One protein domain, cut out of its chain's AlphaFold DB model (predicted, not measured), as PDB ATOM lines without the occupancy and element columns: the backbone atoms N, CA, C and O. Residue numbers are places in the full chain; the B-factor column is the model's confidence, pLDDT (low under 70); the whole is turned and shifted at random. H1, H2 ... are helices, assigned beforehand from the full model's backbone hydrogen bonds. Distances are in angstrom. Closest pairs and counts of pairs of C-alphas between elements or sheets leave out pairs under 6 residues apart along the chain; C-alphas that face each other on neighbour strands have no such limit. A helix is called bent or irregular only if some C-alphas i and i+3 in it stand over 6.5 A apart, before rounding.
ATOM      1  N   GLU A 134     -26.957   5.548 -43.146       84.19
ATOM      2  CA  GLU A 134     -26.578   6.966 -43.216       84.19
ATOM      3  C   GLU A 134     -26.956   7.747 -41.946       84.19
ATOM      4  O   GLU A 134     -26.172   8.551 -41.452       84.19
ATOM      5  N   LEU A 135     -28.149   7.520 -41.383       81.31
ATOM      6  CA  LEU A 135     -28.562   8.198 -40.153       81.31
ATOM      7  C   LEU A 135     -27.730   7.734 -38.956       81.31
ATOM      8  O   LEU A 135     -27.350   8.556 -38.125       81.31
ATOM      9  N   ASN A 136     -27.462   6.431 -38.868       84.50
ATOM     10  CA  ASN A 136     -26.664   5.872 -37.786       84.50
ATOM     11  C   ASN A 136     -25.235   6.428 -37.807       84.50
ATOM     12  O   ASN A 136     -24.781   6.926 -36.784       84.50
ATOM     13  N   GLU A 137     -24.587   6.425 -38.976       87.69
ATOM     14  CA  GLU A 137     -23.236   6.971 -39.168       87.69
ATOM     15  C   GLU A 137     -23.177   8.468 -38.818       87.69
ATOM     16  O   GLU A 137     -22.329   8.882 -38.037       87.69
ATOM     17  N   ASN A 138     -24.136   9.277 -39.285       86.31
ATOM     18  CA  ASN A 138     -24.159  10.714 -38.977       86.31
ATOM     19  C   ASN A 138     -24.340  11.014 -37.476       86.31
ATOM     20  O   ASN A 138     -23.737  11.953 -36.953       86.31
ATOM     21  N   ILE A 139     -25.201  10.258 -36.780       87.19
ATOM     22  CA  ILE A 139     -25.399  10.424 -35.330       87.19
ATOM     23  C   ILE A 139     -24.131  10.006 -34.591       87.19
ATOM     24  O   ILE A 139     -23.692  10.720 -33.691       87.19
ATOM     25  N   GLU A 140     -23.551   8.873 -34.975       89.31
ATOM     26  CA  GLU A 140     -22.338   8.334 -34.374       89.31
ATOM     27  C   GLU A 140     -21.165   9.307 -34.524       89.31
ATOM     28  O   GLU A 140     -20.591   9.713 -33.515       89.31
ATOM     29  N   ASP A 141     -20.891   9.793 -35.736       90.25
ATOM     30  CA  ASP A 141     -19.823  10.759 -36.009       90.25
ATOM     31  C   ASP A 141     -19.983  12.052 -35.196       90.25
ATOM     32  O   ASP A 141     -19.022  12.575 -34.620       90.25
ATOM     33  N   TYR A 142     -21.207  12.580 -35.118       90.00
ATOM     34  CA  TYR A 142     -21.476  13.803 -34.367       90.00
ATOM     35  C   TYR A 142     -21.321  13.598 -32.855       90.00
ATOM     36  O   TYR A 142     -20.679  14.413 -32.186       90.00
ATOM     37  N   VAL A 143     -21.858  12.504 -32.309       91.44
ATOM     38  CA  VAL A 143     -21.729  12.167 -30.882       91.44
ATOM     39  C   VAL A 143     -20.269  11.911 -30.519       91.44
ATOM     40  O   VAL A 143     -19.798  12.444 -29.514       91.44
ATOM     41  N   LEU A 144     -19.529  11.172 -31.349       92.94
ATOM     42  CA  LEU A 144     -18.096  10.942 -31.166       92.94
ATOM     43  C   LEU A 144     -17.330  12.263 -31.123       92.94
ATOM     44  O   LEU A 144     -16.520  12.477 -30.223       92.94
ATOM     45  N   LYS A 145     -17.628  13.192 -32.036       92.88
ATOM     46  CA  LYS A 145     -17.006  14.519 -32.029       92.88
ATOM     47  C   LYS A 145     -17.286  15.287 -30.736       92.88
ATOM     48  O   LYS A 145     -16.358  15.857 -30.167       92.88
ATOM     49  N   LEU A 146     -18.534  15.292 -30.262       92.88
ATOM     50  CA  LEU A 146     -18.901  15.949 -29.004       92.88
ATOM     51  C   LEU A 146     -18.172  15.335 -27.803       92.88
ATOM     52  O   LEU A 146     -17.723  16.075 -26.930       92.88
ATOM     53  N   ILE A 147     -18.036  14.008 -27.762       92.12
ATOM     54  CA  ILE A 147     -17.305  13.301 -26.703       92.12
ATOM     55  C   ILE A 147     -15.824  13.687 -26.729       92.12
ATOM     56  O   ILE A 147     -15.289  14.089 -25.700       92.12
ATOM     57  N   VAL A 148     -15.184  13.653 -27.900       93.88
ATOM     58  CA  VAL A 148     -13.769  14.031 -28.046       93.88
ATOM     59  C   VAL A 148     -13.534  15.488 -27.642       93.88
ATOM     60  O   VAL A 148     -12.568  15.790 -26.942       93.88
ATOM     61  N   ASP A 149     -14.403  16.409 -28.067       92.94
ATOM     62  CA  ASP A 149     -14.301  17.822 -27.693       92.94
ATOM     63  C   ASP A 149     -14.501  18.026 -26.186       92.94
ATOM     64  O   ASP A 149     -13.765  18.797 -25.566       92.94
ATOM     65  N   ARG A 150     -15.454  17.302 -25.588       93.19
ATOM     66  CA  ARG A 150     -15.710  17.303 -24.147       93.19
ATOM     67  C   ARG A 150     -14.494  16.811 -23.367       93.19
ATOM     68  O   ARG A 150     -14.077  17.496 -22.444       93.19
ATOM     69  N   GLU A 151     -13.915  15.671 -23.730       91.88
ATOM     70  CA  GLU A 151     -12.754  15.104 -23.029       91.88
ATOM     71  C   GLU A 151     -11.536  16.025 -23.105       91.88
ATOM     72  O   GLU A 151     -10.898  16.290 -22.089       91.88
ATOM     73  N   LYS A 152     -11.247  16.585 -24.287       92.44
ATOM     74  CA  LYS A 152     -10.143  17.543 -24.448       92.44
ATOM     75  C   LYS A 152     -10.322  18.766 -23.557       92.44
ATOM     76  O   LYS A 152      -9.406  19.114 -22.819       92.44
ATOM     77  N   LEU A 153     -11.499  19.392 -23.604       93.00
ATOM     78  CA  LEU A 153     -11.802  20.552 -22.766       93.00
ATOM     79  C   LEU A 153     -11.749  20.197 -21.281       93.00
ATOM     80  O   LEU A 153     -11.187  20.951 -20.497       93.00
ATOM     81  N   GLN A 154     -12.287  19.043 -20.892       92.12
ATOM     82  CA  GLN A 154     -12.262  18.591 -19.510       92.12
ATOM     83  C   GLN A 154     -10.830  18.444 -18.990       92.12
ATOM     84  O   GLN A 154     -10.533  18.959 -17.914       92.12
ATOM     85  N   ASN A 155      -9.949  17.798 -19.755       89.19
ATOM     86  CA  ASN A 155      -8.553  17.607 -19.366       89.19
ATOM     87  C   ASN A 155      -7.831  18.954 -19.253       89.19
ATOM     88  O   ASN A 155      -7.250  19.261 -18.215       89.19
ATOM     89  N   THR A 156      -7.955  19.822 -20.261       89.38
ATOM     90  CA  THR A 156      -7.316  21.143 -20.219       89.38
ATOM     91  C   THR A 156      -7.828  21.987 -19.045       89.38
ATOM     92  O   THR A 156      -7.048  22.642 -18.356       89.38
ATOM     93  N   ILE A 157      -9.136  21.957 -18.769       89.88
ATOM     94  CA  ILE A 157      -9.760  22.841 -17.778       89.88
ATOM     95  C   ILE A 157      -9.596  22.338 -16.342       89.88
ATOM     96  O   ILE A 157      -9.392  23.146 -15.434       89.88
ATOM     97  N   LEU A 158      -9.696  21.027 -16.120       85.31
ATOM     98  CA  LEU A 158      -9.660  20.436 -14.780       85.31
ATOM     99  C   LEU A 158      -8.280  19.914 -14.383       85.31
ATOM    100  O   LEU A 158      -8.001  19.850 -13.189       85.31
ATOM    101  N   GLU A 159      -7.427  19.540 -15.338       84.62
ATOM    102  CA  GLU A 159      -6.102  18.986 -15.038       84.62
ATOM    103  C   GLU A 159      -4.977  19.987 -15.302       84.62
ATOM    104  O   GLU A 159      -4.077  20.115 -14.471       84.62
ATOM    105  N   ASP A 160      -5.007  20.704 -16.429       84.62
ATOM    106  CA  ASP A 160      -3.886  21.561 -16.831       84.62
ATOM    107  C   ASP A 160      -3.980  22.984 -16.288       84.62
ATOM    108  O   ASP A 160      -3.012  23.473 -15.704       84.62
ATOM    109  N   MET A 161      -5.139  23.636 -16.399       84.56
ATOM    110  CA  MET A 161      -5.317  25.007 -15.907       84.56
ATOM    111  C   MET A 161      -5.018  25.202 -14.414       84.56
ATOM    112  O   MET A 161      -4.405  26.214 -14.078       84.56
ATOM    113  N   PRO A 162      -5.362  24.278 -13.495       82.62
ATOM    114  CA  PRO A 162      -4.991  24.427 -12.086       82.62
ATOM    115  C   PRO A 162      -3.478  24.449 -11.829       82.62
ATOM    116  O   PRO A 162      -3.055  24.837 -10.743       82.62
ATOM    117  N   LYS A 163      -2.654  24.026 -12.799       81.25
ATOM    118  CA  LYS A 163      -1.186  24.094 -12.719       81.25
ATOM    119  C   LYS A 163      -0.649  25.485 -13.054       81.25
ATOM    120  O   LYS A 163       0.554  25.709 -12.908       81.25
ATOM    121  N   PHE A 164      -1.490  26.396 -13.541       80.50
ATOM    122  CA  PHE A 164      -1.070  27.761 -13.824       80.50
ATOM    123  C   PHE A 164      -0.645  28.418 -12.516       80.50
ATOM    124  O   PHE A 164      -1.302  28.312 -11.481       80.50
ATOM    125  N   SER A 165       0.517  29.046 -12.572       62.69
ATOM    126  CA  SER A 165       1.245  29.516 -11.400       62.69
ATOM    127  C   SER A 165       0.820  30.916 -10.969       62.69
ATOM    128  O   SER A 165       1.083  31.315  -9.833       62.69
ATOM    129  N   SER A 166       0.176  31.669 -11.863       67.75
ATOM    130  CA  SER A 166      -0.194  33.050 -11.594       67.75
ATOM    131  C   SER A 166      -1.478  33.147 -10.769       67.75
ATOM    132  O   SER A 166      -2.575  32.782 -11.192       67.75
ATOM    133  N   GLU A 167      -1.371  33.724  -9.572       76.56
ATOM    134  CA  GLU A 167      -2.560  34.088  -8.793       76.56
ATOM    135  C   GLU A 167      -3.414  35.152  -9.499       76.56
ATOM    136  O   GLU A 167      -4.623  35.227  -9.279       76.56
ATOM    137  N   TYR A 168      -2.788  35.920 -10.392       76.50
ATOM    138  CA  TYR A 168      -3.377  37.023 -11.145       76.50
ATOM    139  C   TYR A 168      -4.456  36.600 -12.151       76.50
ATOM    140  O   TYR A 168      -5.236  37.445 -12.588       76.50
ATOM    141  N   LEU A 169      -4.505  35.313 -12.524       83.94
ATOM    142  CA  LEU A 169      -5.466  34.773 -13.490       83.94
ATOM    143  C   LEU A 169      -6.625  33.995 -12.844       83.94
ATOM    144  O   LEU A 169      -7.480  33.464 -13.556       83.94
ATOM    145  N   LYS A 170      -6.704  33.935 -11.505       83.44
ATOM    146  CA  LYS A 170      -7.728  33.154 -10.778       83.44
ATOM    147  C   LYS A 170      -9.161  33.514 -11.179       83.44
ATOM    148  O   LYS A 170     -10.016  32.637 -11.283       83.44
ATOM    149  N   HIS A 171      -9.447  34.794 -11.416       82.75
ATOM    150  CA  HIS A 171     -10.786  35.227 -11.822       82.75
ATOM    151  C   HIS A 171     -11.148  34.714 -13.224       82.75
ATOM    152  O   HIS A 171     -12.224  34.150 -13.422       82.75
ATOM    153  N   GLN A 172     -10.231  34.843 -14.185       85.38
ATOM    154  CA  GLN A 172     -10.415  34.343 -15.545       85.38
ATOM    155  C   GLN A 172     -10.534  32.810 -15.558       85.38
ATOM    156  O   GLN A 172     -11.422  32.280 -16.221       85.38
ATOM    157  N   GLN A 173      -9.728  32.100 -14.760       89.06
ATOM    158  CA  GLN A 173      -9.843  30.648 -14.575       89.06
ATOM    159  C   GLN A 173     -11.234  30.243 -14.072       89.06
ATOM    160  O   GLN A 173     -11.862  29.358 -14.652       89.06
ATOM    161  N   ASN A 174     -11.745  30.917 -13.038       88.31
ATOM    162  CA  ASN A 174     -13.086  30.656 -12.511       88.31
ATOM    163  C   ASN A 174     -14.170  30.904 -13.570       88.31
ATOM    164  O   ASN A 174     -15.092  30.101 -13.708       88.31
ATOM    165  N   ASN A 175     -14.045  31.971 -14.363       89.88
ATOM    166  CA  ASN A 175     -14.986  32.250 -15.448       89.88
ATOM    167  C   ASN A 175     -14.979  31.145 -16.510       89.88
ATOM    168  O   ASN A 175     -16.048  30.706 -16.936       89.88
ATOM    169  N   ILE A 176     -13.802  30.644 -16.893       93.38
ATOM    170  CA  ILE A 176     -13.693  29.522 -17.830       93.38
ATOM    171  C   ILE A 176     -14.285  28.240 -17.226       93.38
ATOM    172  O   ILE A 176     -14.996  27.519 -17.923       93.38
ATOM    173  N   GLN A 177     -14.076  27.969 -15.934       92.25
ATOM    174  CA  GLN A 177     -14.705  26.827 -15.258       92.25
ATOM    175  C   GLN A 177     -16.239  26.920 -15.264       92.25
ATOM    176  O   GLN A 177     -16.916  25.925 -15.521       92.25
ATOM    177  N   ILE A 178     -16.807  28.109 -15.042       92.69
ATOM    178  CA  ILE A 178     -18.259  28.332 -15.127       92.69
ATOM    179  C   ILE A 178     -18.756  28.110 -16.563       92.69
ATOM    180  O   ILE A 178     -19.753  27.417 -16.774       92.69
ATOM    181  N   GLN A 179     -18.057  28.656 -17.564       93.88
ATOM    182  CA  GLN A 179     -18.393  28.436 -18.976       93.88
ATOM    183  C   GLN A 179     -18.333  26.951 -19.348       93.88
ATOM    184  O   GLN A 179     -19.223  26.452 -20.037       93.88
ATOM    185  N   TRP A 180     -17.331  26.229 -18.849       95.62
ATOM    186  CA  TRP A 180     -17.196  24.791 -19.032       95.62
ATOM    187  C   TRP A 180     -18.392  24.015 -18.497       95.62
ATOM    188  O   TRP A 180     -18.931  23.185 -19.223       95.62
ATOM    189  N   LEU A 181     -18.845  24.295 -17.272       94.31
ATOM    190  CA  LEU A 181     -20.020  23.624 -16.706       94.31
ATOM    191  C   LEU A 181     -21.248  23.801 -17.609       94.31
ATOM    192  O   LEU A 181     -21.924  22.819 -17.919       94.31
ATOM    193  N   ASN A 182     -21.465  25.018 -18.113       94.75
ATOM    194  CA  ASN A 182     -22.561  25.322 -19.033       94.75
ATOM    195  C   ASN A 182     -22.423  24.575 -20.373       94.75
ATOM    196  O   ASN A 182     -23.398  24.033 -20.893       94.75
ATOM    197  N   VAL A 183     -21.221  24.533 -20.956       95.19
ATOM    198  CA  VAL A 183     -20.956  23.810 -22.213       95.19
ATOM    199  C   VAL A 183     -21.116  22.301 -22.024       95.19
ATOM    200  O   VAL A 183     -21.765  21.644 -22.835       95.19
ATOM    201  N   ASN A 184     -20.588  21.747 -20.936       94.38
ATOM    202  CA  ASN A 184     -20.684  20.330 -20.605       94.38
ATOM    203  C   ASN A 184     -22.142  19.888 -20.390       94.38
ATOM    204  O   ASN A 184     -22.534  18.809 -20.841       94.38
ATOM    205  N   GLU A 185     -22.963  20.727 -19.754       94.12
ATOM    206  CA  GLU A 185     -24.402  20.490 -19.630       94.12
ATOM    207  C   GLU A 185     -25.088  20.477 -21.004       94.12
ATOM    208  O   GLU A 185     -25.820  19.535 -21.311       94.12
ATOM    209  N   LYS A 186     -24.799  21.459 -21.871       93.38
ATOM    210  CA  LYS A 186     -25.327  21.498 -23.247       93.38
ATOM    211  C   LYS A 186     -24.955  20.245 -24.045       93.38
ATOM    212  O   LYS A 186     -25.827  19.651 -24.673       93.38
ATOM    213  N   ILE A 187     -23.695  19.807 -23.980       93.38
ATOM    214  CA  ILE A 187     -23.225  18.577 -24.638       93.38
ATOM    215  C   ILE A 187     -23.977  17.353 -24.100       93.38
ATOM    216  O   ILE A 187     -24.464  16.529 -24.871       93.38
ATOM    217  N   THR A 188     -24.106  17.239 -22.776       92.31
ATOM    218  CA  THR A 188     -24.794  16.109 -22.130       92.31
ATOM    219  C   THR A 188     -26.269  16.049 -22.531       92.31
ATOM    220  O   THR A 188     -26.787  14.975 -22.853       92.31
ATOM    221  N   ASN A 189     -26.942  17.200 -22.547       91.25
ATOM    222  CA  ASN A 189     -28.338  17.307 -22.953       91.25
ATOM    223  C   ASN A 189     -28.527  16.949 -24.430       91.25
ATOM    224  O   ASN A 189     -29.485  16.253 -24.757       91.25
ATOM    225  N   GLU A 190     -27.595  17.339 -25.299       90.75
ATOM    226  CA  GLU A 190     -27.641  17.001 -26.723       90.75
ATOM    227  C   GLU A 190     -27.454  15.502 -26.972       90.75
ATOM    228  O   GLU A 190     -28.240  14.889 -27.693       90.75
ATOM    229  N   ILE A 191     -26.484  14.869 -26.307       90.56
ATOM    230  CA  ILE A 191     -26.297  13.412 -26.387       90.56
ATOM    231  C   ILE A 191     -27.562  12.689 -25.902       90.56
ATOM    232  O   ILE A 191     -28.025  11.736 -26.534       90.56
ATOM    233  N   LYS A 192     -28.177  13.162 -24.811       88.81
ATOM    234  CA  LYS A 192     -29.435  12.605 -24.294       88.81
ATOM    235  C   LYS A 192     -30.599  12.802 -25.271       88.81
ATOM    236  O   LYS A 192     -31.393  11.880 -25.455       88.81
ATOM    237  N   ARG A 193     -30.698  13.973 -25.911       88.75
ATOM    238  CA  ARG A 193     -31.695  14.277 -26.949       88.75
ATOM    239  C   ARG A 193     -31.564  13.304 -28.120       88.75
ATOM    240  O   ARG A 193     -32.551  12.667 -28.481       88.75
ATOM    241  N   LEU A 194     -30.349  13.123 -28.641       87.88
ATOM    242  CA  LEU A 194     -30.061  12.187 -29.733       87.88
ATOM    243  C   LEU A 194     -30.347  10.735 -29.333       87.88
ATOM    244  O   LEU A 194     -30.971  10.003 -30.097       87.88
ATOM    245  N   SER A 195     -29.983  10.325 -28.116       86.94
ATOM    246  CA  SER A 195     -30.307   8.990 -27.599       86.94
ATOM    247  C   SER A 195     -31.819   8.746 -27.544       86.94
ATOM    248  O   SER A 195     -32.289   7.694 -27.973       86.94
ATOM    249  N   ASN A 196     -32.598   9.707 -27.037       84.69
ATOM    250  CA  ASN A 196     -34.058   9.603 -26.998       84.69
ATOM    251  C   ASN A 196     -34.656   9.539 -28.405       84.69
ATOM    252  O   ASN A 196     -35.586   8.776 -28.648       84.69
ATOM    253  N   PHE A 197     -34.092  10.300 -29.338       83.12
ATOM    254  CA  PHE A 197     -34.521  10.301 -30.727       83.12
ATOM    255  C   PHE A 197     -34.286   8.941 -31.408       83.12
ATOM    256  O   PHE A 197     -35.187   8.389 -32.041       83.12
ATOM    257  N   VAL A 198     -33.112   8.335 -31.196       85.25
ATOM    258  CA  VAL A 198     -32.811   6.968 -31.653       85.25
ATOM    259  C   VAL A 198     -33.819   5.964 -31.081       85.25
ATOM    260  O   VAL A 198     -34.277   5.076 -31.801       85.25
ATOM    261  N   ILE A 199     -34.199   6.112 -29.806       81.75
ATOM    262  CA  ILE A 199     -35.211   5.264 -29.163       81.75
ATOM    263  C   ILE A 199     -36.586   5.442 -29.823       81.75
ATOM    264  O   ILE A 199     -37.230   4.435 -30.102       81.75
ATOM    265  N   GLN A 200     -37.010   6.675 -30.120       79.06
ATOM    266  CA  GLN A 200     -38.302   6.976 -30.761       79.06
ATOM    267  C   GLN A 200     -38.415   6.414 -32.185       79.06
ATOM    268  O   GLN A 200     -39.459   5.888 -32.572       79.06
ATOM    269  N   ILE A 201     -37.335   6.471 -32.972       79.12
ATOM    270  CA  ILE A 201     -37.310   5.813 -34.286       79.12
ATOM    271  C   ILE A 201     -37.405   4.300 -34.103       79.12
ATOM    272  O   ILE A 201     -38.222   3.633 -34.742       79.12
ATOM    273  N   ARG A 202     -36.582   3.742 -33.207       75.81
ATOM    274  CA  ARG A 202     -36.553   2.297 -32.962       75.81
ATOM    275  C   ARG A 202     -37.869   1.776 -32.403       75.81
ATOM    276  O   ARG A 202     -38.178   0.627 -32.672       75.81
ATOM    277  N   SER A 203     -38.645   2.567 -31.666       71.56
ATOM    278  CA  SER A 203     -39.969   2.179 -31.162       71.56
ATOM    279  C   SER A 203     -41.079   2.275 -32.217       71.56
ATOM    280  O   SER A 203     -42.182   1.779 -31.975       71.56
ATOM    281  N   GLY A 204     -40.794   2.878 -33.379       69.94
ATOM    282  CA  GLY A 204     -41.781   3.163 -34.418       69.94
ATOM    283  C   GLY A 204     -42.692   4.351 -34.088       69.94
ATOM    284  O   GLY A 204     -43.706   4.526 -34.756       69.94
ATOM    285  N   GLU A 205     -42.351   5.143 -33.065       70.75
ATOM    286  CA  GLU A 205     -43.076   6.356 -32.656       70.75
ATOM    287  C   GLU A 205     -42.736   7.566 -33.545       70.75
ATOM    288  O   GLU A 205     -43.511   8.519 -33.605       70.75
ATOM    289  N   ALA A 206     -41.603   7.522 -34.252       71.38
ATOM    290  CA  ALA A 206     -41.172   8.539 -35.206       71.38
ATOM    291  C   ALA A 206     -40.794   7.912 -36.559       71.38
ATOM    292  O   ALA A 206     -40.133   6.872 -36.619       71.38
ATOM    293  N   GLU A 207     -41.201   8.553 -37.657       67.75
ATOM    294  CA  GLU A 207     -40.787   8.157 -39.004       67.75
ATOM    295  C   GLU A 207     -39.346   8.604 -39.299       67.75
ATOM    296  O   GLU A 207     -38.844   9.582 -38.752       67.75
ATOM    297  N   ASN A 208     -38.688   7.917 -40.238       61.81
ATOM    298  CA  ASN A 208     -37.318   8.204 -40.702       61.81
ATOM    299  C   ASN A 208     -37.186   9.560 -41.458       61.81
ATOM    300  O   ASN A 208     -36.131   9.894 -41.995       61.81
ATOM    301  N   LEU A 209     -38.276  10.331 -41.538       55.06
ATOM    302  CA  LEU A 209     -38.374  11.695 -42.060       55.06
ATOM    303  C   LEU A 209     -38.132  12.638 -40.864       55.06
ATOM    304  O   LEU A 209     -38.985  12.742 -40.000       55.06
ATOM    305  N   PHE A 210     -37.013  13.331 -40.673       55.06
ATOM    306  CA  PHE A 210     -36.183  14.070 -41.612       55.06
ATOM    307  C   PHE A 210     -34.729  14.089 -41.109       55.06
ATOM    308  O   PHE A 210     -34.407  14.818 -40.169       55.06
ATOM    309  N   ILE A 211     -33.824  13.404 -41.816       52.66
ATOM    310  CA  ILE A 211     -32.361  13.480 -41.605       52.66
ATOM    311  C   ILE A 211     -31.881  14.943 -41.540       52.66
ATOM    312  O   ILE A 211     -31.030  15.293 -40.733       52.66
ATOM    313  N   LYS A 212     -32.486  15.837 -42.330       54.28
ATOM    314  CA  LYS A 212     -32.136  17.262 -42.320       54.28
ATOM    315  C   LYS A 212     -32.648  18.030 -41.105       54.28
ATOM    316  O   LYS A 212     -32.009  19.002 -40.756       54.28
ATOM    317  N   GLN A 213     -33.761  17.657 -40.474       60.75
ATOM    318  CA  GLN A 213     -34.297  18.429 -39.339       60.75
ATOM    319  C   GLN A 213     -33.535  18.135 -38.042       60.75
ATOM    320  O   GLN A 213     -33.322  19.041 -37.256       60.75
ATOM    321  N   ILE A 214     -33.033  16.909 -37.865       64.44
ATOM    322  CA  ILE A 214     -32.267  16.508 -36.668       64.44
ATOM    323  C   ILE A 214     -30.909  17.226 -36.589       64.44
ATOM    324  O   ILE A 214     -30.434  17.522 -35.492       64.44
ATOM    325  N   PHE A 215     -30.309  17.491 -37.758       61.94
ATOM    326  CA  PHE A 215     -28.974  18.078 -37.913       61.94
ATOM    327  C   PHE A 215     -28.961  19.544 -38.398       61.94
ATOM    328  O   PHE A 215     -27.890  20.137 -38.453       61.94
ATOM    329  N   ASN A 216     -30.104  20.162 -38.740       59.56
ATOM    330  CA  ASN A 216     -30.165  21.588 -39.139       59.56
ATOM    331  C   ASN A 216     -30.675  22.535 -38.046       59.56
ATOM    332  O   ASN A 216     -31.025  23.678 -38.349       59.56
ATOM    333  N   ASP A 217     -30.727  22.120 -36.787       65.31
ATOM    334  CA  ASP A 217     -31.227  23.015 -35.753       65.31
ATOM    335  C   ASP A 217     -30.167  24.024 -35.308       65.31
ATOM    336  O   ASP A 217     -29.006  23.688 -35.054       65.31
ATOM    337  N   ASN A 218     -30.614  25.275 -35.150       73.25
ATOM    338  CA  ASN A 218     -29.893  26.358 -34.474       73.25
ATOM    339  C   ASN A 218     -29.163  25.872 -33.210       73.25
ATOM    340  O   ASN A 218     -28.103  26.394 -32.885       73.25
ATOM    341  N   GLU A 219     -29.700  24.866 -32.515       78.00
ATOM    342  CA  GLU A 219     -29.097  24.248 -31.335       78.00
ATOM    343  C   GLU A 219     -27.700  23.670 -31.588       78.00
ATOM    344  O   GLU A 219     -26.790  23.975 -30.822       78.00
ATOM    345  N   GLN A 220     -27.469  22.919 -32.671       80.75
ATOM    346  CA  GLN A 220     -26.130  22.381 -32.959       80.75
ATOM    347  C   GLN A 220     -25.130  23.503 -33.227       80.75
ATOM    348  O   GLN A 220     -23.988  23.452 -32.765       80.75
ATOM    349  N   MET A 221     -25.569  24.551 -33.930       84.50
ATOM    350  CA  MET A 221     -24.742  25.731 -34.163       84.50
ATOM    351  C   MET A 221     -24.447  26.468 -32.852       84.50
ATOM    352  O   MET A 221     -23.311  26.871 -32.631       84.50
ATOM    353  N   ILE A 222     -25.426  26.591 -31.953       88.12
ATOM    354  CA  ILE A 222     -25.250  27.190 -30.624       88.12
ATOM    355  C   ILE A 222     -24.255  26.379 -29.791       88.12
ATOM    356  O   ILE A 222     -23.375  26.969 -29.163       88.12
ATOM    357  N   ILE A 223     -24.368  25.047 -29.777       90.62
ATOM    358  CA  ILE A 223     -23.450  24.167 -29.041       90.62
ATOM    359  C   ILE A 223     -22.046  24.297 -29.615       90.62
ATOM    360  O   ILE A 223     -21.109  24.564 -28.866       90.62
ATOM    361  N   LYS A 224     -21.904  24.187 -30.939       91.38
ATOM    362  CA  LYS A 224     -20.619  24.338 -31.623       91.38
ATOM    363  C   LYS A 224     -19.984  25.698 -31.335       91.38
ATOM    364  O   LYS A 224     -18.827  25.738 -30.940       91.38
ATOM    365  N   ASN A 225     -20.739  26.789 -31.454       92.56
ATOM    366  CA  ASN A 225     -20.240  28.131 -31.158       92.56
ATOM    367  C   ASN A 225     -19.830  28.265 -29.688       92.56
ATOM    368  O   ASN A 225     -18.796  28.851 -29.409       92.56
ATOM    369  N   SER A 226     -20.592  27.674 -28.760       94.31
ATOM    370  CA  SER A 226     -20.245  27.684 -27.330       94.31
ATOM    371  C   SER A 226     -18.951  26.903 -27.056       94.31
ATOM    372  O   SER A 226     -18.146  27.313 -26.224       94.31
ATOM    373  N   ILE A 227     -18.737  25.779 -27.752       94.88
ATOM    374  CA  ILE A 227     -17.494  24.995 -27.685       94.88
ATOM    375  C   ILE A 227     -16.326  25.796 -28.269       94.88
ATOM    376  O   ILE A 227     -15.266  25.859 -27.653       94.88
ATOM    377  N   ASP A 228     -16.505  26.397 -29.446       95.06
ATOM    378  CA  ASP A 228     -15.460  27.153 -30.139       95.06
ATOM    379  C   ASP A 228     -15.072  28.422 -29.359       95.06
ATOM    380  O   ASP A 228     -13.884  28.713 -29.222       95.06
ATOM    381  N   GLU A 229     -16.044  29.128 -28.778       95.44
ATOM    382  CA  GLU A 229     -15.822  30.268 -27.881       95.44
ATOM    383  C   GLU A 229     -15.042  29.849 -26.629       95.44
ATOM    384  O   GLU A 229     -14.033  30.464 -26.289       95.44
ATOM    385  N   LEU A 230     -15.439  28.748 -25.980       95.94
ATOM    386  CA  LEU A 230     -14.720  28.231 -24.818       95.94
ATOM    387  C   LEU A 230     -13.276  27.841 -25.172       95.94
ATOM    388  O   LEU A 230     -12.353  28.188 -24.438       95.94
ATOM    389  N   LYS A 231     -13.059  27.176 -26.314       95.00
ATOM    390  CA  LYS A 231     -11.714  26.842 -26.815       95.00
ATOM    391  C   LYS A 231     -10.864  28.095 -27.031       95.00
ATOM    392  O   LYS A 231      -9.681  28.089 -26.698       95.00
ATOM    393  N   GLN A 232     -11.447  29.160 -27.580       94.31
ATOM    394  CA  GLN A 232     -10.753  30.435 -27.763       94.31
ATOM    395  C   GLN A 232     -10.389  31.080 -26.424       94.31
ATOM    396  O   GLN A 232      -9.250  31.507 -26.264       94.31
ATOM    397  N   ASN A 233     -11.305  31.088 -25.455       92.50
ATOM    398  CA  ASN A 233     -11.059  31.649 -24.125       92.50
ATOM    399  C   ASN A 233      -9.964  30.882 -23.371       92.50
ATOM    400  O   ASN A 233      -9.086  31.500 -22.772       92.50
ATOM    401  N   VAL A 234      -9.975  29.546 -23.443       93.31
ATOM    402  CA  VAL A 234      -8.917  28.689 -22.878       93.31
ATOM    403  C   VAL A 234      -7.567  29.019 -23.506       93.31
ATOM    404  O   VAL A 234      -6.609  29.293 -22.789       93.31
ATOM    405  N   LYS A 235      -7.506  29.071 -24.841       92.69
ATOM    406  CA  LYS A 235      -6.273  29.392 -25.563       92.69
ATOM    407  C   LYS A 235      -5.750  30.794 -25.227       92.69
ATOM    408  O   LYS A 235      -4.553  30.960 -25.021       92.69
ATOM    409  N   HIS A 236      -6.631  31.793 -25.148       90.62
ATOM    410  CA  HIS A 236      -6.254  33.156 -24.752       90.62
ATOM    411  C   HIS A 236      -5.638  33.174 -23.351       90.62
ATOM    412  O   HIS A 236      -4.620  33.823 -23.119       90.62
ATOM    413  N   LEU A 237      -6.217  32.414 -22.417       90.56
ATOM    414  CA  LEU A 237      -5.692  32.326 -21.061       90.56
ATOM    415  C   LEU A 237      -4.332  31.613 -20.999       90.56
ATOM    416  O   LEU A 237      -3.451  32.060 -20.268       90.56
ATOM    417  N   GLU A 238      -4.136  30.547 -21.780       90.94
ATOM    418  CA  GLU A 238      -2.842  29.861 -21.923       90.94
ATOM    419  C   GLU A 238      -1.755  30.794 -22.472       90.94
ATOM    420  O   GLU A 238      -0.642  30.844 -21.941       90.94
ATOM    421  N   GLU A 239      -2.077  31.561 -23.516       90.44
ATOM    422  CA  GLU A 239      -1.175  32.557 -24.100       90.44
ATOM    423  C   GLU A 239      -0.810  33.642 -23.074       90.44
ATOM    424  O   GLU A 239       0.357  34.030 -22.966       90.44
ATOM    425  N   LYS A 240      -1.783  34.074 -22.263       90.56
ATOM    426  CA  LYS A 240      -1.576  35.062 -21.201       90.56
ATOM    427  C   LYS A 240      -0.708  34.529 -20.060       90.56
ATOM    428  O   LYS A 240       0.236  35.204 -19.660       90.56
ATOM    429  N   GLU A 241      -0.945  33.309 -19.580       91.50
ATOM    430  CA  GLU A 241      -0.084  32.667 -18.570       91.50
ATOM    431  C   GLU A 241       1.353  32.521 -19.084       91.50
ATOM    432  O   GLU A 241       2.316  32.821 -18.373       91.50
ATOM    433  N   HIS A 242       1.515  32.108 -20.345       91.12
ATOM    434  CA  HIS A 242       2.829  32.020 -20.971       91.12
ATOM    435  C   HIS A 242       3.534  33.383 -20.995       91.12
ATOM    436  O   HIS A 242       4.706  33.478 -20.624       91.12
ATOM    437  N   PHE A 243       2.821  34.437 -21.394       91.50
ATOM    438  CA  PHE A 243       3.338  35.803 -21.410       91.50
ATOM    439  C   PHE A 243       3.780  36.275 -20.016       91.50
ATOM    440  O   PHE A 243       4.912  36.736 -19.862       91.50
ATOM    441  N   ILE A 244       2.950  36.075 -18.987       91.19
ATOM    442  CA  ILE A 244       3.275  36.414 -17.591       91.19
ATOM    443  C   ILE A 244       4.530  35.670 -17.128       91.19
ATOM    444  O   ILE A 244       5.426  36.254 -16.517       91.19
TER     445      ILE A 244
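AT A GLANCE: This is residues 134 to 244 of the 368 residues of a protein of Rotaria sp. Silwood1 (UniProt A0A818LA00). Three long helices, H1, H2 and H4, run up and down side by side as a rod-shaped bundle, with short H3 near one end. The printed part has 111 residues with four named helices, H1 to H4 in chain order: all helix, loose, radius of gyration of the C-alphas 17.4 A, spans 57 by 20 by 20 A.

HOW THE PARTS SIT: H1, residues 134 to 163, and H2, residues 167 to 202, touch as a helical hairpin at 20 degrees, the closest C-alphas being Val 143 and Ile 191, 6.5 A. H2 touches H4, residues 218 to 244, opposite ways, closest at C-alphas Val 183 and Ser 226, 6.5 A. H1, with residues 149 to 157 alone, only just touches H4, with 3 pairs of C-alphas within 8 A, closest Leu 153 and Lys 231. H3, residues 211 to 215, is close to H1 but not clearly touching. Every O i to N i+4 pair is within hydrogen-bond range in H4, 23 of 26 in H1, 30 of 32 in H2, 0 of 1 in H3, with 0 of 2 O i to N i+3 pairs.

IN THESE COORDINATES: H1, 43.2 A, begins at C-alpha 134 (-26.578, 6.966, -43.216). H2, 52.4 A, is irregular: C-alphas 168 and 171 are 7.7 A apart. H3 is 6.8 A; H4, 38.6 A, ends at C-alpha 244 (3.275, 36.414, -17.591).

THE WHOLE: The printed part has no cut; no link is long. pLDDT is under 70 at residues 165 to 166, 204 and 207 to 217.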